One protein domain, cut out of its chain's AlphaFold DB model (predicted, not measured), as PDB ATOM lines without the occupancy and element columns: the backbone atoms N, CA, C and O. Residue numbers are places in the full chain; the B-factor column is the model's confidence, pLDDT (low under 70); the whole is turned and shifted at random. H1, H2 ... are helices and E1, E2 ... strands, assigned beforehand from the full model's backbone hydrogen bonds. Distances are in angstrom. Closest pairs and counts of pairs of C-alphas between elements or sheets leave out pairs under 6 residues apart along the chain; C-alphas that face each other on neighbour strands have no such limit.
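This is residues 99 to 268 of the 660 residues of an uncharacterized protein of Acinetobacter sp. NIPH 899 (UniProt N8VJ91). The chain is wound in stacked turns as a short solenoid: the parallel sheets E3 E5 E8 E11 and E4 E6 E9 E12 and the short pair E7 E10 make its walls, and H2 caps the end where E3 and E4 lie. The hairpin of E1 and E2 packs on H2 at that end. The printed part has 170 residues, with two named helices and twelve named strands in the order H1, E1, E2, H2, then E3 to E12. The class is mixed, helices and strands, with under half of the residues, 78, in named elements. The whole is compact, with a radius of gyration of the C-alphas of 14.5 A and spans of 47 by 38 by 31 A.

Find C-alpha 157 at (72.381, 97.815, 70.998), where E3, residues 157 to 161, begins; its sheet goes on with E5, residues 183 to 187, E8, residues 218 to 223, 16.5 A long, and E11, residues 252 to 257, 15.8 A long. The second sheet holds E4, residues 170 to 172, E6, residues 193 to 196, E9, residues 226 to 228, and E12, residues 260 to 264, ending at (66.617, 102.063, 43.876). Look for E7 at residues 210 to 212 and E10 at 246 to 250. H2, residues 139 to 154, starts at (80.865, 113.107, 57.001) and runs 22.7 A. Before it come H1, residues 106 to 109, E1, residues 119 to 125, 16.8 A long, and E2, residues 133 to 138, 15.1 A long.

In the first sheet, N 159 of E3 is 2.7 A from O 184 of E5, within hydrogen-bond range. H2 is on this sheet, over E3, at a height of 10.3 A: two layers, a helix on one face of a sheet. On the local plane it runs along E3 at 2 degrees. E8 runs on into E9 at 93 degrees; there, in the second sheet, N 194 of E6 and O 226 of E9 are 2.9 A apart. H2 is on that sheet too, the closest C-alphas, of Gly 141 and Ile 172, 5.0 A apart. E7 and E10 are parallel, with N 249 and O 212 at 2.8 A. The hairpin E1 and E2 is antiparallel, N 120 and O 137 at 2.8 A. H1 only grazes the first sheet and touches residues 143 to 147 of H2, closest at the C-alphas of Phe 109 and Ala 143, 4.7 A. In H2 every O i to N i+4 pair is within hydrogen-bond range; H1 is too short for one.

The C-alphas farthest apart, of Lys 99 and Thr 238, are 48.6 A apart. The printed part has no cut. The links E6 to E7 and E9 to E10 are long. Look there for pLDDT under 70, at residues 204 to 208 and 239 to 242.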
ATOM      1  N   LYS A  99      73.680 107.942  81.804       85.94
ATOM      2  CA  LYS A  99      72.342 108.192  81.276       85.94
ATOM      3  C   LYS A  99      72.352 108.480  79.774       85.94
ATOM      4  O   LYS A  99      71.575 107.883  79.033       85.94
ATOM      5  N   ASN A 100      73.252 109.341  79.303       83.88
ATOM      6  CA  ASN A 100      73.383 109.674  77.882       83.88
ATOM      7  C   ASN A 100      73.770 108.445  77.043       83.88
ATOM      8  O   ASN A 100      73.290 108.289  75.928       83.88
ATOM      9  N   ARG A 101      74.566 107.518  77.594       82.69
ATOM     10  CA  ARG A 101      74.951 106.263  76.920       82.69
ATOM     11  C   ARG A 101      73.800 105.271  76.717       82.69
ATOM     12  O   ARG A 101      73.985 104.295  75.986       82.69
ATOM     13  N   GLU A 102      72.643 105.478  77.348       82.31
ATOM     14  CA  GLU A 102      71.451 104.644  77.137       82.31
ATOM     15  C   GLU A 102      70.800 104.894  75.769       82.31
ATOM     16  O   GLU A 102      70.173 103.986  75.223       82.31
ATOM     17  N   LYS A 103      70.968 106.092  75.192       84.31
ATOM     18  CA  LYS A 103      70.432 106.451  73.875       84.31
ATOM     19  C   LYS A 103      71.562 106.927  72.975       84.31
ATOM     20  O   LYS A 103      72.092 108.011  73.166       84.31
ATOM     21  N   VAL A 104      71.880 106.125  71.968       92.25
ATOM     22  CA  VAL A 104      72.968 106.405  71.030       92.25
ATOM     23  C   VAL A 104      72.389 106.836  69.691       92.25
ATOM     24  O   VAL A 104      71.493 106.187  69.154       92.25
ATOM     25  N   SER A 105      72.893 107.939  69.158       96.38
ATOM     26  CA  SER A 105      72.467 108.562  67.911       96.38
ATOM     27  C   SER A 105      73.625 108.641  66.924       96.38
ATOM     28  O   SER A 105      74.774 108.826  67.314       96.38
ATOM     29  N   VAL A 106      73.335 108.615  65.623       97.38
ATOM     30  CA  VAL A 106      74.346 108.905  64.586       97.38
ATOM     31  C   VAL A 106      74.996 110.287  64.758       97.38
ATOM     32  O   VAL A 106      76.151 110.480  64.375       97.38
ATOM     33  N   LYS A 107      74.298 111.244  65.391       96.38
ATOM     34  CA  LYS A 107      74.841 112.582  65.691       96.38
ATOM     35  C   LYS A 107      75.955 112.552  66.740       96.38
ATOM     36  O   LYS A 107      76.873 113.361  66.643       96.38
ATOM     37  N   ASP A 108      75.956 111.573  67.646       95.94
ATOM     38  CA  ASP A 108      77.029 111.398  68.642       95.94
ATOM     39  C   ASP A 108      78.371 111.031  67.981       95.94
ATOM     40  O   ASP A 108      79.435 111.182  68.577       95.94
ATOM     41  N   PHE A 109      78.329 110.587  66.719       97.31
ATOM     42  CA  PHE A 109      79.495 110.226  65.911       97.31
ATOM     43  C   PHE A 109      79.841 111.262  64.828       97.31
ATOM     44  O   PHE A 109      80.762 111.035  64.032       97.31
ATOM     45  N   GLY A 110      79.137 112.401  64.818       96.81
ATOM     46  CA  GLY A 110      79.399 113.538  63.935       96.81
ATOM     47  C   GLY A 110      78.499 113.649  62.701       96.81
ATOM     48  O   GLY A 110      78.817 114.445  61.819       96.81
ATOM     49  N   ALA A 111      77.403 112.884  62.616       97.81
ATOM     50  CA  ALA A 111      76.431 113.051  61.534       97.81
ATOM     51  C   ALA A 111      75.729 114.412  61.651       97.81
ATOM     52  O   ALA A 111      75.338 114.829  62.743       97.81
ATOM     53  N   LYS A 112      75.537 115.089  60.519       97.19
ATOM     54  CA  LYS A 112      74.879 116.395  60.424       97.19
ATOM     55  C   LYS A 112      73.466 116.268  59.862       97.19
ATOM     56  O   LYS A 112      72.551 116.874  60.412       97.19
ATOM     57  N   GLY A 113      73.276 115.456  58.816       97.25
ATOM     58  CA  GLY A 113      71.984 115.335  58.128       97.25
ATOM     59  C   GLY A 113      71.575 116.609  57.385       97.25
ATOM     60  O   GLY A 113      70.392 116.919  57.289       97.25
ATOM     61  N   ASN A 114      72.551 117.372  56.892       98.00
ATOM     62  CA  ASN A 114      72.357 118.664  56.226       98.00
ATOM     63  C   ASN A 114      72.426 118.569  54.687       98.00
ATOM     64  O   ASN A 114      72.366 119.582  53.988       98.00
ATOM     65  N   GLY A 115      72.554 117.356  54.139       97.75
ATOM     66  CA  GLY A 115      72.682 117.131  52.700       97.75
ATOM     67  C   GLY A 115      74.092 117.337  52.130       97.75
ATOM     68  O   GLY A 115      74.236 117.311  50.909       97.75
ATOM     69  N   ASP A 116      75.117 117.549  52.962       97.69
ATOM     70  CA  ASP A 116      76.506 117.695  52.508       97.69
ATOM     71  C   ASP A 116      77.038 116.382  51.905       97.69
ATOM     72  O   ASP A 116      76.894 115.303  52.475       97.69
ATOM     73  N   GLN A 117      77.661 116.483  50.731       97.38
ATOM     74  CA  GLN A 117      78.194 115.354  49.961       97.38
ATOM     75  C   GLN A 117      79.721 115.371  49.868       97.38
ATOM     76  O   GLN A 117      80.298 114.618  49.083       97.38
ATOM     77  N   THR A 118      80.389 116.233  50.640       97.75
ATOM     78  CA  THR A 118      81.850 116.306  50.684       97.75
ATOM     79  C   THR A 118      82.432 114.945  51.054       97.75
ATOM     80  O   THR A 118      82.069 114.370  52.081       97.75
ATOM     81  N   LEU A 119      83.329 114.430  50.211       97.31
ATOM     82  CA  LEU A 119      83.925 113.106  50.368       97.31
ATOM     83  C   LEU A 119      85.260 113.185  51.108       97.31
ATOM     84  O   LEU A 119      86.117 114.014  50.807       97.31
ATOM     85  N   TYR A 120      85.440 112.268  52.046       97.44
ATOM     86  CA  TYR A 120      86.639 112.086  52.848       97.44
ATOM     87  C   TYR A 120      87.173 110.673  52.643       97.44
ATOM     88  O   TYR A 120      86.400 109.737  52.437       97.44
ATOM     89  N   ALA A 121      88.491 110.504  52.735       97.00
ATOM     90  CA  ALA A 121      89.115 109.192  52.623       97.00
ATOM     91  C   ALA A 121      88.633 108.236  53.730       97.00
ATOM     92  O   ALA A 121      88.460 108.618  54.890       97.00
ATOM     93  N   THR A 122      88.437 106.972  53.368       94.62
ATOM     94  CA  THR A 122      88.117 105.872  54.283       94.62
ATOM     95  C   THR A 122      88.645 104.562  53.703       94.62
ATOM     96  O   THR A 122      89.215 104.558  52.616       94.62
ATOM     97  N   ASP A 123      88.494 103.456  54.426       92.62
ATOM     98  CA  ASP A 123      88.869 102.138  53.921       92.62
ATOM     99  C   ASP A 123      88.111 101.034  54.661       92.62
ATOM    100  O   ASP A 123      88.376 100.754  55.834       92.62
ATOM    101  N   TYR A 124      87.124 100.435  53.997       90.06
ATOM    102  CA  TYR A 124      86.390  99.281  54.511       90.06
ATOM    103  C   TYR A 124      85.727  98.488  53.385       90.06
ATOM    104  O   TYR A 124      85.656  98.930  52.238       90.06
ATOM    105  N   TYR A 125      85.218  97.308  53.733       86.38
ATOM    106  CA  TYR A 125      84.391  96.491  52.852       86.38
ATOM    107  C   TYR A 125      82.928  96.571  53.282       86.38
ATOM    108  O   TYR A 125      82.636  96.549  54.477       86.38
ATOM    109  N   SER A 126      82.012  96.661  52.316       82.50
ATOM    110  CA  SER A 126      80.568  96.696  52.597       82.50
ATOM    111  C   SER A 126      79.950  95.303  52.780       82.50
ATOM    112  O   SER A 126      78.765  95.188  53.081       82.50
ATOM    113  N   ASP A 127      80.724  94.237  52.551       82.38
ATOM    114  CA  ASP A 127      80.273  92.850  52.639       82.38
ATOM    115  C   ASP A 127      81.372  91.885  53.105       82.38
ATOM    116  O   ASP A 127      82.569  92.192  53.095       82.38
ATOM    117  N   GLN A 128      80.951  90.672  53.470       77.94
ATOM    118  CA  GLN A 128      81.855  89.603  53.908       77.94
ATOM    119  C   GLN A 128      82.756  89.071  52.800       77.94
ATOM    120  O   GLN A 128      83.874  88.631  53.069       77.94
ATOM    121  N   ASN A 129      82.270  89.085  51.558       77.38
ATOM    122  CA  ASN A 129      83.020  88.565  50.418       77.38
ATOM    123  C   ASN A 129      84.154  89.506  50.000       77.38
ATOM    124  O   ASN A 129      84.950  89.142  49.135       77.38
ATOM    125  N   LYS A 130      84.235  90.699  50.608       81.38
ATOM    126  CA  LYS A 130      85.219  91.741  50.319       81.38
ATOM    127  C   LYS A 130      85.252  92.105  48.835       81.38
ATOM    128  O   LYS A 130      86.279  92.547  48.322       81.38
ATOM    129  N   SER A 131      84.119  91.938  48.150       72.81
ATOM    130  CA  SER A 131      83.988  92.253  46.723       72.81
ATOM    131  C   SER A 131      84.055  93.756  46.470       72.81
ATOM    132  O   SER A 131      84.347  94.187  45.360       72.81
ATOM    133  N   VAL A 132      83.762  94.546  47.503       77.00
ATOM    134  CA  VAL A 132      83.393  95.952  47.371       77.00
ATOM    135  C   VAL A 132      84.152  96.748  48.408       77.00
ATOM    136  O   VAL A 132      83.821  96.727  49.593       77.00
ATOM    137  N   ARG A 133      85.201  97.427  47.959       86.31
ATOM    138  CA  ARG A 133      86.016  98.283  48.815       86.31
ATOM    139  C   ARG A 133      85.529  99.722  48.708       86.31
ATOM    140  O   ARG A 133      85.487 100.278  47.614       86.31
ATOM    141  N   ILE A 134      85.195 100.326  49.841       88.56
ATOM    142  CA  ILE A 134      84.817 101.732  49.943       88.56
ATOM    143  C   ILE A 134      86.026 102.524  50.426       88.56
ATOM    144  O   ILE A 134      86.503 102.324  51.541       88.56
ATOM    145  N   THR A 135      86.526 103.413  49.566       92.56
ATOM    146  CA  THR A 135      87.727 104.228  49.818       92.56
ATOM    147  C   THR A 135      87.420 105.693  50.123       92.56
ATOM    148  O   THR A 135      88.308 106.461  50.496       92.56
ATOM    149  N   GLN A 136      86.157 106.099  49.989       93.88
ATOM    150  CA  GLN A 136      85.698 107.433  50.351       93.88
ATOM    151  C   GLN A 136      84.277 107.413  50.906       93.88
ATOM    152  O   GLN A 136      83.481 106.541  50.559       93.88
ATOM    153  N   GLN A 137      83.966 108.370  51.774       95.62
ATOM    154  CA  GLN A 137      82.659 108.498  52.405       95.62
ATOM    155  C   GLN A 137      82.383 109.952  52.809       95.62
ATOM    156  O   GLN A 137      83.313 110.726  53.017       95.62
ATOM    157  N   THR A 138      81.113 110.336  52.923       97.69
ATOM    158  CA  THR A 138      80.723 111.646  53.467       97.69
ATOM    159  C   THR A 138      80.972 111.734  54.975       97.69
ATOM    160  O   THR A 138      81.200 110.724  55.645       97.69
ATOM    161  N   ALA A 139      80.862 112.938  55.546       97.81
ATOM    162  CA  ALA A 139      80.865 113.107  57.001       97.81
ATOM    163  C   ALA A 139      79.755 112.279  57.681       97.81
ATOM    164  O   ALA A 139      80.015 111.619  58.688       97.81
ATOM    165  N   ASP A 140      78.553 112.259  57.095       98.38
ATOM    166  CA  ASP A 140      77.434 111.452  57.584       98.38
ATOM    167  C   ASP A 140      77.759 109.956  57.515       98.38
ATOM    168  O   ASP A 140      77.678 109.265  58.526       98.38
ATOM    169  N   GLY A 141      78.202 109.436  56.370       97.31
ATOM    170  CA  GLY A 141      78.508 108.012  56.248       97.31
ATOM    171  C   GLY A 141      79.674 107.563  57.134       97.31
ATOM    172  O   GLY A 141      79.636 106.464  57.685       97.31
ATOM    173  N   LEU A 142      80.678 108.420  57.362       97.75
ATOM    174  CA  LEU A 142      81.733 108.152  58.341       97.75
ATOM    175  C   LEU A 142      81.166 108.062  59.762       97.75
ATOM    176  O   LEU A 142      81.573 107.183  60.523       97.75
ATOM    177  N   ALA A 143      80.234 108.944  60.122       98.31
ATOM    178  CA  ALA A 143      79.566 108.908  61.416       98.31
ATOM    179  C   ALA A 143      78.714 107.640  61.589       98.31
ATOM    180  O   ALA A 143      78.823 106.979  62.622       98.31
ATOM    181  N   PHE A 144      77.954 107.236  60.566       98.00
ATOM    182  CA  PHE A 144      77.229 105.961  60.563       98.00
ATOM    183  C   PHE A 144      78.178 104.772  60.761       98.00
ATOM    184  O   PHE A 144      77.945 103.948  61.641       98.00
ATOM    185  N   ASN A 145      79.290 104.705  60.024       96.56
ATOM    186  CA  ASN A 145      80.256 103.610  60.169       96.56
ATOM    187  C   ASN A 145      80.905 103.573  61.558       96.56
ATOM    188  O   ASN A 145      81.080 102.498  62.130       96.56
ATOM    189  N   ARG A 146      81.229 104.735  62.141       97.44
ATOM    190  CA  ARG A 146      81.716 104.813  63.527       97.44
ATOM    191  C   ARG A 146      80.671 104.297  64.516       97.44
ATOM    192  O   ARG A 146      81.036 103.545  65.416       97.44
ATOM    193  N   ALA A 147      79.399 104.645  64.323       97.00
ATOM    194  CA  ALA A 147      78.302 104.166  65.157       97.00
ATOM    195  C   ALA A 147      78.122 102.643  65.054       97.00
ATOM    196  O   ALA A 147      78.039 101.956  66.071       97.00
ATOM    197  N   ILE A 148      78.139 102.108  63.829       95.38
ATOM    198  CA  ILE A 148      78.052 100.670  63.544       95.38
ATOM    199  C   ILE A 148      79.208  99.922  64.219       95.38
ATOM    200  O   ILE A 148      78.974  98.976  64.967       95.38
ATOM    201  N   LYS A 149      80.453 100.379  64.032       95.31
ATOM    202  CA  LYS A 149      81.640  99.800  64.684       95.31
ATOM    203  C   LYS A 149      81.554  99.847  66.205       95.31
ATOM    204  O   LYS A 149      81.919  98.882  66.872       95.31
ATOM    205  N   TRP A 150      81.083 100.961  66.758       95.19
ATOM    206  CA  TRP A 150      80.942 101.120  68.200       95.19
ATOM    207  C   TRP A 150      79.925 100.130  68.778       95.19
ATOM    208  O   TRP A 150      80.229  99.456  69.763       95.19
ATOM    209  N   LEU A 151      78.762  99.977  68.135       94.69
ATOM    210  CA  LEU A 151      77.753  98.997  68.545       94.69
ATOM    211  C   LEU A 151      78.255  97.560  68.395       94.69
ATOM    212  O   LEU A 151      78.079  96.766  69.319       94.69
ATOM    213  N   ARG A 152      78.950  97.246  67.295       93.81
ATOM    214  CA  ARG A 152      79.593  95.941  67.087       93.81
ATOM    215  C   ARG A 152      80.527  95.594  68.247       93.81
ATOM    216  O   ARG A 152      80.397  94.530  68.841       93.81
ATOM    217  N   ASN A 153      81.412  96.519  68.624       94.50
ATOM    218  CA  ASN A 153      82.371  96.322  69.718       94.50
ATOM    219  C   ASN A 153      81.704  96.198  71.096       94.50
ATOM    220  O   ASN A 153      82.282  95.608  72.006       94.50
ATOM    221  N   LYS A 154      80.495  96.745  71.259       92.00
ATOM    222  CA  LYS A 154      79.680  96.599  72.471       92.00
ATOM    223  C   LYS A 154      78.917  95.263  72.517       92.00
ATOM    224  O   LYS A 154      78.356  94.928  73.555       92.00
ATOM    225  N   GLY A 155      78.888  94.511  71.416       91.50
ATOM    226  CA  GLY A 155      78.080  93.298  71.270       91.50
ATOM    227  C   GLY A 155      76.624  93.565  70.870       91.50
ATOM    228  O   GLY A 155      75.802  92.661  70.961       91.50
ATOM    229  N   GLY A 156      76.297  94.788  70.439       92.38
ATOM    230  CA  GLY A 156      74.967  95.182  69.980       92.38
ATOM    231  C   GLY A 156      74.413  96.448  70.635       92.38
ATOM    232  O   GLY A 156      75.122  97.213  71.294       92.38
ATOM    233  N   GLY A 157      73.118  96.684  70.427       92.56
ATOM    234  CA  GLY A 157      72.381  97.815  70.998       92.56
ATOM    235  C   GLY A 157      71.481  98.514  69.985       92.56
ATOM    236  O   GLY A 157      71.132  97.944  68.953       92.56
ATOM    237  N   ALA A 158      71.097  99.756  70.287       95.12
ATOM    238  CA  ALA A 158      70.205 100.543  69.447       95.12
ATOM    239  C   ALA A 158      70.901 101.795  68.890       95.12
ATOM    240  O   ALA A 158      71.575 102.509  69.631       95.12
ATOM    241  N   LEU A 159      70.709 102.064  67.598       97.00
ATOM    242  CA  LEU A 159      71.150 103.259  66.889       97.00
ATOM    243  C   LEU A 159      69.944 104.103  66.489       97.00
ATOM    244  O   LEU A 159      69.133 103.688  65.660       97.00
ATOM    245  N   TYR A 160      69.861 105.307  67.036       97.88
ATOM    246  CA  TYR A 160      68.871 106.295  66.645       97.88
ATOM    247  C   TYR A 160      69.354 107.127  65.449       97.88
ATOM    248  O   TYR A 160      70.481 107.628  65.434       97.88
ATOM    249  N   ILE A 161      68.475 107.324  64.469       98.06
ATOM    250  CA  ILE A 161      68.642 108.237  63.340       98.06
ATOM    251  C   ILE A 161      67.658 109.396  63.550       98.06
ATOM    252  O   ILE A 161      66.480 109.254  63.222       98.06
ATOM    253  N   PRO A 162      68.084 110.542  64.109       97.06
ATOM    254  CA  PRO A 162      67.214 111.710  64.234       97.06
ATOM    255  C   PRO A 162      66.747 112.200  62.865       97.06
ATOM    256  O   PRO A 162      67.373 111.882  61.855       97.06
ATOM    257  N   GLU A 163      65.718 113.040  62.824       97.81
ATOM    258  CA  GLU A 163      65.365 113.734  61.585       97.81
ATOM    259  C   GLU A 163      66.569 114.519  61.041       97.81
ATOM    260  O   GLU A 163      67.364 115.101  61.797       97.81
ATOM    261  N   ALA A 164      66.727 114.470  59.721       97.25
ATOM    262  CA  ALA A 164      67.641 115.339  59.001       97.25
ATOM    263  C   ALA A 164      67.157 116.799  59.092       97.25
ATOM    264  O   ALA A 164      66.024 117.072  59.497       97.25
ATOM    265  N   GLU A 165      68.007 117.751  58.712       96.94
ATOM    266  CA  GLU A 165      67.565 119.138  58.559       96.94
ATOM    267  C   GLU A 165      66.401 119.225  57.560       96.94
ATOM    268  O   GLU A 165      66.246 118.384  56.672       96.94
ATOM    269  N   GLN A 166      65.556 120.246  57.701       94.44
ATOM    270  CA  GLN A 166      64.340 120.367  56.903       94.44
ATOM    271  C   GLN A 166      64.641 120.318  55.394       94.44
ATOM    272  O   GLN A 166      65.390 121.136  54.861       94.44
ATOM    273  N   GLY A 167      64.037 119.348  54.701       92.56
ATOM    274  CA  GLY A 167      64.241 119.135  53.263       92.56
ATOM    275  C   GLY A 167      65.616 118.568  52.886       92.56
ATOM    276  O   GLY A 167      65.970 118.576  51.706       92.56
ATOM    277  N   LYS A 168      66.399 118.096  53.860       97.12
ATOM    278  CA  LYS A 168      67.718 117.481  53.678       97.12
ATOM    279  C   LYS A 168      67.692 116.001  54.058       97.12
ATOM    280  O   LYS A 168      66.684 115.472  54.521       97.12
ATOM    281  N   SER A 169      68.818 115.335  53.836       97.62
ATOM    282  CA  SER A 169      69.033 113.920  54.134       97.62
ATOM    283  C   SER A 169      70.433 113.693  54.698       97.62
ATOM    284  O   SER A 169      71.336 114.514  54.510       97.62
ATOM    285  N   TYR A 170      70.618 112.563  55.379       98.56
ATOM    286  CA  TYR A 170      71.942 112.023  55.672       98.56
ATOM    287  C   TYR A 170      72.496 111.402  54.397       98.56
ATOM    288  O   TYR A 170      71.923 110.440  53.876       98.56
ATOM    289  N   ARG A 171      73.586 111.959  53.871       97.25
ATOM    290  CA  ARG A 171      74.105 111.558  52.556       97.25
ATOM    291  C   ARG A 171      75.127 110.451  52.705       97.25
ATOM    292  O   ARG A 171      76.090 110.625  53.435       97.25
ATOM    293  N   ILE A 172      74.962 109.341  51.995       95.69
ATOM    294  CA  ILE A 172      75.870 108.186  52.032       95.69
ATOM    295  C   ILE A 172      76.495 107.988  50.653       95.69
ATOM    296  O   ILE A 172      75.792 107.810  49.659       95.69
ATOM    297  N   TYR A 173      77.817 108.014  50.561       92.75
ATOM    298  CA  TYR A 173      78.530 107.657  49.341       92.75
ATOM    299  C   TYR A 173      78.693 106.139  49.254       92.75
ATOM    300  O   TYR A 173      79.350 105.527  50.094       92.75
ATOM    301  N   GLY A 174      78.088 105.516  48.244       87.25
ATOM    302  CA  GLY A 174      78.110 104.059  48.112       87.25
ATOM    303  C   GLY A 174      77.355 103.372  49.253       87.25
ATOM    304  O   GLY A 174      76.133 103.476  49.330       87.25
ATOM    305  N   TYR A 175      78.073 102.662  50.120       87.44
ATOM    306  CA  TYR A 175      77.497 101.688  51.054       87.44
ATOM    307  C   TYR A 175      78.077 101.856  52.450       87.44
ATOM    308  O   TYR A 175      79.235 102.252  52.577       87.44
ATOM    309  N   LEU A 176      77.311 101.544  53.492       92.50
ATOM    310  CA  LEU A 176      77.823 101.532  54.863       92.50
ATOM    311  C   LEU A 176      78.556 100.224  55.170       92.50
ATOM    312  O   LEU A 176      78.574  99.280  54.378       92.50
ATOM    313  N   GLU A 177      79.193 100.179  56.335       90.56
ATOM    314  CA  GLU A 177      79.695  98.926  56.877       90.56
ATOM    315  C   GLU A 177      78.578  97.904  57.080       90.56
ATOM    316  O   GLU A 177      77.455  98.223  57.471       90.56
ATOM    317  N   GLN A 178      78.945  96.648  56.859       90.69
ATOM    318  CA  GLN A 178      78.084  95.499  57.050       90.69
ATOM    319  C   GLN A 178      77.514  95.423  58.475       90.69
ATOM    320  O   GLN A 178      78.240  95.568  59.459       90.69
ATOM    321  N   ILE A 179      76.227  95.100  58.589       92.56
ATOM    322  CA  ILE A 179      75.574  94.771  59.856       92.56
ATOM    323  C   ILE A 179      75.611  93.252  60.047       92.56
ATOM    324  O   ILE A 179      74.913  92.504  59.362       92.56
ATOM    325  N   ASP A 180      76.455  92.796  60.967       91.62
ATOM    326  CA  ASP A 180      76.729  91.381  61.247       91.62
ATOM    327  C   ASP A 180      76.534  90.991  62.724       91.62
ATOM    328  O   ASP A 180      76.839  89.868  63.122       91.62
ATOM    329  N   PHE A 181      75.978  91.898  63.525       92.75
ATOM    330  CA  PHE A 181      75.762  91.776  64.968       92.75
ATOM    331  C   PHE A 181      74.313  92.150  65.326       92.75
ATOM    332  O   PHE A 181      73.647  92.818  64.528       92.75
ATOM    333  N   PRO A 182      73.804  91.748  66.504       93.12
ATOM    334  CA  PRO A 182      72.442  92.080  66.896       93.12
ATOM    335  C   PRO A 182      72.284  93.582  67.146       93.12
ATOM    336  O   PRO A 182      73.023  94.179  67.934       93.12
ATOM    337  N   CYS A 183      71.313  94.220  66.496       94.81
ATOM    338  CA  CYS A 183      71.079  95.648  66.683       94.81
ATOM    339  C   CYS A 183      69.667  96.103  66.319       94.81
ATOM    340  O   CYS A 183      68.985  95.503  65.490       94.81
ATOM    341  N   VAL A 184      69.270  97.240  66.886       96.25
ATOM    342  CA  VAL A 184      68.077  97.988  66.487       96.25
ATOM    343  C   VAL A 184      68.518  99.287  65.826       96.25
ATOM    344  O   VAL A 184      69.197 100.085  66.455       96.25
ATOM    345  N   ILE A 185      68.126  99.545  64.587       97.12
ATOM    346  CA  ILE A 185      68.327 100.839  63.929       97.12
ATOM    347  C   ILE A 185      66.957 101.480  63.762       97.12
ATOM    348  O   ILE A 185      66.051 100.875  63.192       97.12
ATOM    349  N   TYR A 186      66.764 102.682  64.292       97.75
ATOM    350  CA  TYR A 186      65.442 103.295  64.315       97.75
ATOM    351  C   TYR A 186      65.481 104.799  64.087       97.75
ATOM    352  O   TYR A 186      66.414 105.473  64.514       97.75
ATOM    353  N   GLY A 187      64.460 105.327  63.419       97.38
ATOM    354  CA  GLY A 187      64.292 106.759  63.194       97.38
ATOM    355  C   GLY A 187      63.074 107.353  63.895       97.38
ATOM    356  O   GLY A 187      62.435 106.716  64.735       97.38
ATOM    357  N   ALA A 188      62.775 108.600  63.544       93.31
ATOM    358  CA  ALA A 188      61.622 109.372  63.995       93.31
ATOM    359  C   ALA A 188      60.474 109.397  62.966       93.31
ATOM    360  O   ALA A 188      59.436 109.996  63.225       93.31
ATOM    361  N   GLY A 189      60.645 108.752  61.806       91.81
ATOM    362  CA  GLY A 189      59.697 108.761  60.694       91.81
ATOM    363  C   GLY A 189      60.378 109.030  59.352       91.81
ATOM    364  O   GLY A 189      61.590 108.877  59.201       91.81
ATOM    365  N   ALA A 190      59.601 109.464  58.359       89.56
ATOM    366  CA  ALA A 190      60.083 109.662  56.988       89.56
ATOM    367  C   ALA A 190      61.203 110.718  56.852       89.56
ATOM    368  O   ALA A 190      61.973 110.664  55.893       89.56
ATOM    369  N   HIS A 191      61.317 111.654  57.804       94.75
ATOM    370  CA  HIS A 191      62.370 112.679  57.838       94.75
ATOM    371  C   HIS A 191      63.688 112.199  58.458       94.75
ATOM    372  O   HIS A 191      64.720 112.851  58.291       94.75
ATOM    373  N   SER A 192      63.707 111.024  59.094       97.62
ATOM    374  CA  SER A 192      64.940 110.260  59.295       97.62
ATOM    375  C   SER A 192      65.350 109.664  57.950       97.62
ATOM    376  O   SER A 192      65.138 108.489  57.666       97.62
ATOM    377  N   TRP A 193      65.854 110.526  57.069       97.69
ATOM    378  CA  TRP A 193      66.043 110.225  55.660       97.69
ATOM    379  C   TRP A 193      67.515 109.976  55.359       97.69
ATOM    380  O   TRP A 193      68.328 110.899  55.372       97.69
ATOM    381  N   VAL A 194      67.853 108.721  55.071       98.06
ATOM    382  CA  VAL A 194      69.182 108.311  54.617       98.06
ATOM    383  C   VAL A 194      69.140 108.135  53.106       98.06
ATOM    384  O   VAL A 194      68.294 107.411  52.577       98.06
ATOM    385  N   GLN A 195      70.038 108.814  52.402       96.38
ATOM    386  CA  GLN A 195      70.009 108.888  50.949       96.38
ATOM    387  C   GLN A 195      71.404 108.744  50.354       96.38
ATOM    388  O   GLN A 195      72.370 109.296  50.877       96.38
ATOM    389  N   ASN A 196      71.524 108.055  49.224       94.44
ATOM    390  CA  ASN A 196      72.800 108.001  48.521       94.44
ATOM    391  C   ASN A 196      73.213 109.350  47.905       94.44
ATOM    392  O   ASN A 196      72.377 110.120  47.438       94.44
ATOM    393  N   CYS A 197      74.522 109.612  47.838       94.50
ATOM    394  CA  CYS A 197      75.076 110.762  47.112       94.50
ATOM    395  C   CYS A 197      74.770 110.685  45.609       94.50
ATOM    396  O   CYS A 197      74.682 109.584  45.062       94.50
ATOM    397  N   ASP A 198      74.696 111.835  44.938       93.94
ATOM    398  CA  ASP A 198      74.361 111.953  43.508       93.94
ATOM    399  C   ASP A 198      75.426 111.285  42.628       93.94
ATOM    400  O   ASP A 198      75.129 110.704  41.590       93.94
ATOM    401  N   ASN A 199      76.680 111.312  43.081       89.62
ATOM    402  CA  ASN A 199      77.821 110.678  42.427       89.62
ATOM    403  C   ASN A 199      78.161 109.288  43.002       89.62
ATOM    404  O   ASN A 199      79.246 108.768  42.731       89.62
ATOM    405  N   SER A 200      77.277 108.686  43.813       88.94
ATOM    406  CA  SER A 200      77.505 107.333  44.338       88.94
ATOM    407  C   SER A 200      77.578 106.322  43.189       88.94
ATOM    408  O   SER A 200      76.714 106.344  42.305       88.94
ATOM    409  N   PRO A 201      78.545 105.392  43.209       81.62
ATOM    410  CA  PRO A 201      78.812 104.517  42.075       81.62
ATOM    411  C   PRO A 201      77.647 103.550  41.831       81.62
ATOM    412  O   PRO A 201      77.122 102.960  42.770       81.62
ATOM    413  N   THR A 202      77.228 103.395  40.576       77.38
ATOM    414  CA  THR A 202      76.172 102.457  40.124       77.38
ATOM    415  C   THR A 202      76.713 101.363  39.203       77.38
ATOM    416  O   THR A 202      75.956 100.595  38.624       77.38
ATOM    417  N   ASN A 203      78.029 101.295  39.036       70.00
ATOM    418  CA  ASN A 203      78.726 100.350  38.164       70.00
ATOM    419  C   ASN A 203      79.738  99.478  38.923       70.00
ATOM    420  O   ASN A 203      80.515  98.759  38.302       70.00
ATOM    421  N   VAL A 204      79.763  99.574  40.252       68.62
ATOM    422  CA  VAL A 204      80.579  98.715  41.111       68.62
ATOM    423  C   VAL A 204      79.678  97.649  41.706       68.62
ATOM    424  O   VAL A 204      78.627  97.979  42.260       68.62
ATOM    425  N   ASP A 205      80.094  96.387  41.623       68.31
ATOM    426  CA  ASP A 205      79.480  95.327  42.420       68.31
ATOM    427  C   ASP A 205      79.504  95.791  43.883       68.31
ATOM    428  O   ASP A 205      80.532  96.274  44.352       68.31
ATOM    429  N   GLY A 206      78.365  95.760  44.573       61.88
ATOM    430  CA  GLY A 206      78.156  96.602  45.752       61.88
ATOM    431  C   GLY A 206      76.867  96.296  46.473       61.88
ATOM    432  O   GLY A 206      75.886  96.277  45.771       61.88
ATOM    433  N   TYR A 207      76.820  96.108  47.798       63.84
ATOM    434  CA  TYR A 207      75.569  95.849  48.535       63.84
ATOM    435  C   TYR A 207      75.144  97.067  49.362       63.84
ATOM    436  O   TYR A 207      75.685  97.276  50.438       63.84
ATOM    437  N   GLY A 208      74.158  97.811  48.871       67.56
ATOM    438  CA  GLY A 208      73.263  98.701  49.615       67.56
ATOM    439  C   GLY A 208      73.694  99.753  50.609       67.56
ATOM    440  O   GLY A 208      74.792  99.761  51.138       67.56
ATOM    441  N   ILE A 209      72.772 100.675  50.908       90.25
ATOM    442  CA  ILE A 209      72.981 101.610  52.021       90.25
ATOM    443  C   ILE A 209      73.170 100.783  53.295       90.25
ATOM    444  O   ILE A 209      74.158 100.973  53.997       90.25
ATOM    445  N   PHE A 210      72.279  99.814  53.529       92.50
ATOM    446  CA  PHE A 210      72.425  98.819  54.587       92.50
ATOM    447  C   PHE A 210      72.501  97.399  54.020       92.50
ATOM    448  O   PHE A 210      71.583  96.932  53.341       92.50
ATOM    449  N   CYS A 211      73.582  96.703  54.374       91.38
ATOM    450  CA  CYS A 211      73.793  95.282  54.122       91.38
ATOM    451  C   CYS A 211      73.736  94.521  55.452       91.38
ATOM    452  O   CYS A 211      74.635  94.662  56.284       91.38
ATOM    453  N   ILE A 212      72.683  93.728  55.665       92.12
ATOM    454  CA  ILE A 212      72.581  92.806  56.803       92.12
ATOM    455  C   ILE A 212      73.128  91.458  56.358       92.12
ATOM    456  O   ILE A 212      72.579  90.840  55.449       92.12
ATOM    457  N   GLN A 213      74.201  90.991  56.989       90.50
ATOM    458  CA  GLN A 213      74.831  89.725  56.620       90.50
ATOM    459  C   GLN A 213      75.554  89.096  57.822       90.50
ATOM    460  O   GLN A 213      76.774  89.040  57.847       90.50
ATOM    461  N   PRO A 214      74.871  88.621  58.866       87.56
ATOM    462  CA  PRO A 214      75.560  88.018  60.003       87.56
ATOM    463  C   PRO A 214      76.091  86.605  59.667       87.56
ATOM    464  O   PRO A 214      75.481  85.871  58.882       87.56
ATOM    465  N   LEU A 215      77.260  86.240  60.221       83.75
ATOM    466  CA  LEU A 215      77.859  84.891  60.084       83.75
ATOM    467  C   LEU A 215      77.184  83.843  60.971       83.75
ATOM    468  O   LEU A 215      77.237  82.654  60.668       83.75
ATOM    469  N   ILE A 216      76.600  84.305  62.067       82.31
ATOM    470  CA  ILE A 216      75.835  83.534  63.042       82.31
ATOM    471  C   ILE A 216      74.436  84.136  63.129       82.31
ATOM    472  O   ILE A 216      74.186  85.189  62.542       82.31
ATOM    473  N   VAL A 217      73.531  83.492  63.858       79.06
ATOM    474  CA  VAL A 217      72.196  84.055  64.054       79.06
ATOM    475  C   VAL A 217      72.276  85.374  64.819       79.06
ATOM    476  O   VAL A 217      72.778  85.413  65.939       79.06
ATOM    477  N   SER A 218      71.777  86.448  64.202       82.19
ATOM    478  CA  SER A 218      71.744  87.790  64.794       82.19
ATOM    479  C   SER A 218      70.388  88.449  64.573       82.19
ATOM    480  O   SER A 218      69.912  88.542  63.438       82.19
ATOM    481  N   GLU A 219      69.800  88.963  65.655       90.25
ATOM    482  CA  GLU A 219      68.569  89.752  65.592       90.25
ATOM    483  C   GLU A 219      68.845  91.183  65.122       90.25
ATOM    484  O   GLU A 219      69.507  91.965  65.807       90.25
ATOM    485  N   VAL A 220      68.285  91.562  63.975       93.94
ATOM    486  CA  VAL A 220      68.378  92.925  63.448       93.94
ATOM    487  C   VAL A 220      66.984  93.503  63.273       93.94
ATOM    488  O   VAL A 220      66.154  92.969  62.543       93.94
ATOM    489  N   THR A 221      66.717  94.628  63.930       96.19
ATOM    490  CA  THR A 221      65.459  95.360  63.768       96.19
ATOM    491  C   THR A 221      65.711  96.708  63.110       96.19
ATOM    492  O   THR A 221      66.589  97.448  63.545       96.19
ATOM    493  N   MET A 222      64.928  97.055  62.089       96.44
ATOM    494  CA  MET A 222      64.968  98.364  61.433       96.44
ATOM    495  C   MET A 222      63.580  99.000  61.419       96.44
ATOM    496  O   MET A 222      62.626  98.369  60.964       96.44
ATOM    497  N   MET A 223      63.438 100.233  61.920       97.00
ATOM    498  CA  MET A 223      62.109 100.848  62.020       97.00
ATOM    499  C   MET A 223      62.042 102.372  61.881       97.00
ATOM    500  O   MET A 223      62.906 103.087  62.376       97.00
ATOM    501  N   ASN A 224      60.944 102.880  61.317       97.50
ATOM    502  CA  ASN A 224      60.586 104.308  61.302       97.50
ATOM    503  C   ASN A 224      61.627 105.230  60.629       97.50
ATOM    504  O   ASN A 224      61.970 106.281  61.172       97.50
ATOM    505  N   PHE A 225      62.158 104.858  59.464       97.62
ATOM    506  CA  PHE A 225      63.039 105.734  58.682       97.62
ATOM    507  C   PHE A 225      62.904 105.490  57.176       97.62
ATOM    508  O   PHE A 225      62.305 104.502  56.739       97.62
ATOM    509  N   LYS A 226      63.457 106.411  56.384       97.69
ATOM    510  CA  LYS A 226      63.454 106.353  54.920       97.69
ATOM    511  C   LYS A 226      64.852 106.055  54.383       97.69
ATOM    512  O   LYS A 226      65.810 106.748  54.722       97.69
ATOM    513  N   LEU A 227      64.933 105.077  53.487       96.75
ATOM    514  CA  LEU A 227      66.067 104.759  52.629       96.75
ATOM    515  C   LEU A 227      65.772 105.201  51.200       96.75
ATOM    516  O   LEU A 227      64.702 104.927  50.659       96.75
ATOM    517  N   ASP A 228      66.725 105.886  50.587       96.00
ATOM    518  CA  ASP A 228      66.583 106.430  49.241       96.00
ATOM    519  C   ASP A 228      67.867 106.181  48.447       96.00
ATOM    520  O   ASP A 228      68.918 106.770  48.717       96.00
ATOM    521  N   GLY A 229      67.790 105.280  47.469       93.56
ATOM    522  CA  GLY A 229      68.925 104.926  46.618       93.56
ATOM    523  C   GLY A 229      69.392 106.061  45.706       93.56
ATOM    524  O   GLY A 229      70.463 105.948  45.102       93.56
ATOM    525  N   ASN A 230      68.627 107.155  45.624       94.06
ATOM    526  CA  ASN A 230      68.895 108.333  44.807       94.06
ATOM    527  C   ASN A 230      69.182 108.011  43.330       94.06
ATOM    528  O   ASN A 230      69.996 108.668  42.679       94.06
ATOM    529  N   ALA A 231      68.581 106.942  42.815       90.62
ATOM    530  CA  ALA A 231      68.920 106.399  41.511       90.62
ATOM    531  C   ALA A 231      68.520 107.319  40.354       90.62
ATOM    532  O   ALA A 231      69.266 107.390  39.387       90.62
ATOM    533  N   ASP A 232      67.432 108.082  40.478       89.69
ATOM    534  CA  ASP A 232      67.003 109.047  39.454       89.69
ATOM    535  C   ASP A 232      68.090 110.079  39.095       89.69
ATOM    536  O   ASP A 232      68.200 110.474  37.933       89.69
ATOM    537  N   VAL A 233      68.916 110.488  40.068       90.56
ATOM    538  CA  VAL A 233      69.987 111.488  39.880       90.56
ATOM    539  C   VAL A 233      71.340 110.838  39.559       90.56
ATOM    540  O   VAL A 233      72.188 111.449  38.906       90.56
ATOM    541  N   ARG A 234      71.562 109.598  40.004       87.75
ATOM    542  CA  ARG A 234      72.817 108.859  39.783       87.75
ATOM    543  C   ARG A 234      72.951 108.394  38.334       87.75
ATOM    544  O   ARG A 234      71.989 108.340  37.580       87.75
ATOM    545  N   ALA A 235      74.158 108.004  37.932       80.88
ATOM    546  CA  ALA A 235      74.361 107.399  36.617       80.88
ATOM    547  C   ALA A 235      73.555 106.098  36.471       80.88
ATOM    548  O   ALA A 235      73.463 105.313  37.417       80.88
ATOM    549  N   LYS A 236      73.037 105.841  35.266       82.62
ATOM    550  CA  LYS A 236      72.326 104.599  34.961       82.62
ATOM    551  C   LYS A 236      73.202 103.377  35.260       82.62
ATOM    552  O   LYS A 236      74.349 103.357  34.805       82.62
ATOM    553  N   PRO A 237      72.699 102.372  35.997       78.19
ATOM    554  CA  PRO A 237      73.457 101.156  36.258       78.19
ATOM    555  C   PRO A 237      73.805 100.460  34.939       78.19
ATOM    556  O   PRO A 237      72.966 100.307  34.048       78.19
ATOM    557  N   THR A 238      75.066 100.056  34.798       72.44
ATOM    558  CA  THR A 238      75.568  99.348  33.607       72.44
ATOM    559  C   THR A 238      75.453  97.829  33.729       72.44
ATOM    560  O   THR A 238      75.614  97.124  32.737       72.44
ATOM    561  N   SER A 239      75.189  97.319  34.935       67.50
ATOM    562  CA  SER A 239      74.973  95.904  35.239       67.50
ATOM    563  C   SER A 239      73.943  95.746  36.362       67.50
ATOM    564  O   SER A 239      73.801  96.608  37.226       67.50
ATOM    565  N   GLU A 240      73.231  94.619  36.367       66.19
ATOM    566  CA  GLU A 240      72.200  94.296  37.366       66.19
ATOM    567  C   GLU A 240      72.779  93.664  38.645       66.19
ATOM    568  O   GLU A 240      72.139  92.836  39.295       66.19
ATOM    569  N   LEU A 241      74.012  94.008  39.024       64.25
ATOM    570  CA  LEU A 241      74.710  93.319  40.106       64.25
ATOM    571  C   LEU A 241      74.754  94.157  41.393       64.25
ATOM    572  O   LEU A 241      75.500  95.118  41.526       64.25
ATOM    573  N   ARG A 242      73.986  93.695  42.390       68.25
ATOM    574  CA  ARG A 242      74.123  93.953  43.841       68.25
ATOM    575  C   ARG A 242      73.683  95.320  44.414       68.25
ATOM    576  O   ARG A 242      73.508  95.400  45.623       68.25
ATOM    577  N   LEU A 243      73.410  96.355  43.622       75.88
ATOM    578  CA  LEU A 243      73.126  97.739  44.059       75.88
ATOM    579  C   LEU A 243      71.747  97.966  44.756       75.88
ATOM    580  O   LEU A 243      70.901  98.705  44.256       75.88
ATOM    581  N   TYR A 244      71.468  97.367  45.911       83.75
ATOM    582  CA  TYR A 244      70.143  97.477  46.565       83.75
ATOM    583  C   TYR A 244      70.161  98.431  47.753       83.75
ATOM    584  O   TYR A 244      70.898  98.114  48.658       83.75
ATOM    585  N   PRO A 245      69.354  99.496  47.907       87.31
ATOM    586  CA  PRO A 245      69.351 100.316  49.125       87.31
ATOM    587  C   PRO A 245      69.286  99.496  50.419       87.31
ATOM    588  O   PRO A 245      69.925  99.865  51.407       87.31
ATOM    589  N   PHE A 246      68.589  98.358  50.377       89.50
ATOM    590  CA  PHE A 246      68.490  97.434  51.487       89.50
ATOM    591  C   PHE A 246      68.607  95.967  51.057       89.50
ATOM    592  O   PHE A 246      67.888  95.505  50.168       89.50
ATOM    593  N   VAL A 247      69.507  95.224  51.708       90.62
ATOM    594  CA  VAL A 247      69.771  93.816  51.388       90.62
ATOM    595  C   VAL A 247      70.002  92.961  52.629       90.62
ATOM    596  O   VAL A 247      70.665  93.377  53.581       90.62
ATOM    597  N   VAL A 248      69.450  91.747  52.588       91.31
ATOM    598  CA  VAL A 248      69.474  90.767  53.676       91.31
ATOM    599  C   VAL A 248      70.084  89.449  53.194       91.31
ATOM    600  O   VAL A 248      69.555  88.784  52.302       91.31
ATOM    601  N   LEU A 249      71.201  89.068  53.806       88.75
ATOM    602  CA  LEU A 249      72.036  87.902  53.511       88.75
ATOM    603  C   LEU A 249      72.434  87.200  54.826       88.75
ATOM    604  O   LEU A 249      72.071  87.639  55.913       88.75
ATOM    605  N   GLY A 250      73.253  86.146  54.747       86.56
ATOM    606  CA  GLY A 250      73.829  85.497  55.937       86.56
ATOM    607  C   GLY A 250      72.801  84.662  56.704       86.56
ATOM    608  O   GLY A 250      72.006  83.982  56.064       86.56
ATOM    609  N   TYR A 251      72.817  84.723  58.040       85.00
ATOM    610  CA  TYR A 251      71.863  84.033  58.930       85.00
ATOM    611  C   TYR A 251      71.079  85.018  59.819       85.00
ATOM    612  O   TYR A 251      71.297  85.072  61.026       85.00
ATOM    613  N   PRO A 252      70.219  85.883  59.266       83.44
ATOM    614  CA  PRO A 252      69.640  86.968  60.036       83.44
ATOM    615  C   PRO A 252      68.264  86.599  60.600       83.44
ATOM    616  O   PRO A 252      67.495  85.868  59.979       83.44
ATOM    617  N   GLN A 253      67.926  87.182  61.748       89.00
ATOM    618  CA  GLN A 253      66.557  87.266  62.247       89.00
ATOM    619  C   GLN A 253      66.117  88.729  62.158       89.00
ATOM    620  O   GLN A 253      66.539  89.568  62.955       89.00
ATOM    621  N   VAL A 254      65.333  89.065  61.133       92.31
ATOM    622  CA  VAL A 254      65.067  90.456  60.740       92.31
ATOM    623  C   VAL A 254      63.646  90.873  61.077       92.31
ATOM    624  O   VAL A 254      62.685  90.185  60.739       92.31
ATOM    625  N   ARG A 255      63.502  92.060  61.669       95.44
ATOM    626  CA  ARG A 255      62.207  92.722  61.845       95.44
ATOM    627  C   ARG A 255      62.240  94.119  61.220       95.44
ATOM    628  O   ARG A 255      63.095  94.930  61.567       95.44
ATOM    629  N   LEU A 256      61.316  94.408  60.312       96.44
ATOM    630  CA  LEU A 256      61.168  95.697  59.638       96.44
ATOM    631  C   LEU A 256      59.807  96.292  60.000       96.44
ATOM    632  O   LEU A 256      58.784  95.629  59.828       96.44
ATOM    633  N   PHE A 257      59.779  97.536  60.477       97.12
ATOM    634  CA  PHE A 257      58.532  98.206  60.863       97.12
ATOM    635  C   PHE A 257      58.483  99.634  60.333       97.12
ATOM    636  O   PHE A 257      59.376 100.423  60.633       97.12
ATOM    637  N   ASN A 258      57.435  99.997  59.589       96.38
ATOM    638  CA  ASN A 258      57.273 101.359  59.053       96.38
ATOM    639  C   ASN A 258      58.544 101.858  58.327       96.38
ATOM    640  O   ASN A 258      58.991 102.993  58.515       96.38
ATOM    641  N   LEU A 259      59.193 100.964  57.579       95.94
ATOM    642  CA  LEU A 259      60.396 101.273  56.811       95.94
ATOM    643  C   LEU A 259      59.991 101.678  55.397       95.94
ATOM    644  O   LEU A 259      59.234 100.959  54.746       95.94
ATOM    645  N   THR A 260      60.538 102.783  54.906       97.69
ATOM    646  CA  THR A 260      60.394 103.193  53.507       97.69
ATOM    647  C   THR A 260      61.710 102.955  52.773       97.69
ATOM    648  O   THR A 260      62.734 103.460  53.218       97.69
ATOM    649  N   SER A 261      61.708 102.225  51.657       97.00
ATOM    650  CA  SER A 261      62.891 102.022  50.804       97.00
ATOM    651  C   SER A 261      62.539 102.319  49.357       97.00
ATOM    652  O   SER A 261      61.655 101.668  48.798       97.00
ATOM    653  N   ILE A 262      63.189 103.329  48.774       95.94
ATOM    654  CA  ILE A 262      62.788 103.860  47.473       95.94
ATOM    655  C   ILE A 262      63.940 104.231  46.544       95.94
ATOM    656  O   ILE A 262      65.096 104.318  46.967       95.94
ATOM    657  N   ASN A 263      63.581 104.557  45.298       93.88
ATOM    658  CA  ASN A 263      64.459 105.171  44.297       93.88
ATOM    659  C   ASN A 263      65.740 104.349  44.105       93.88
ATOM    660  O   ASN A 263      66.865 104.839  44.249       93.88
ATOM    661  N   SER A 264      65.545 103.049  43.893       91.62
ATOM    662  CA  SER A 264      66.617 102.063  43.876       91.62
ATOM    663  C   SER A 264      67.234 101.903  42.483       91.62
ATOM    664  O   SER A 264      66.490 101.791  41.506       91.62
ATOM    665  N   PRO A 265      68.573 101.799  42.369       87.31
ATOM    666  CA  PRO A 265      69.228 101.505  41.100       87.31
ATOM    667  C   PRO A 265      69.105 100.031  40.685       87.31
ATOM    668  O   PRO A 265      69.448  99.718  39.553       87.31
ATOM    669  N   ILE A 266      68.614  99.124  41.541       88.31
ATOM    670  CA  ILE A 266      68.171  97.779  41.128       88.31
ATOM    671  C   ILE A 266      66.830  97.460  41.793       88.31
ATOM    672  O   ILE A 266      65.799  97.739  41.185       88.31
ATOM    673  N   ASP A 267      66.851  96.968  43.039       91.69
ATOM    674  CA  ASP A 267      65.659  96.606  43.823       91.69
ATOM    675  C   ASP A 267      65.647  97.327  45.169       91.69
ATOM    676  O   ASP A 267      66.710  97.605  45.725       91.69
ATOM    677  N   CYS A 268      64.473  97.662  45.705       94.56
ATOM    678  CA  CYS A 268      64.349  98.346  46.999       94.56
ATOM    679  C   CYS A 268      64.569  97.399  48.188       94.56
ATOM    680  O   CYS A 268      64.958  97.852  49.267       94.56
TER     681      CYS A 268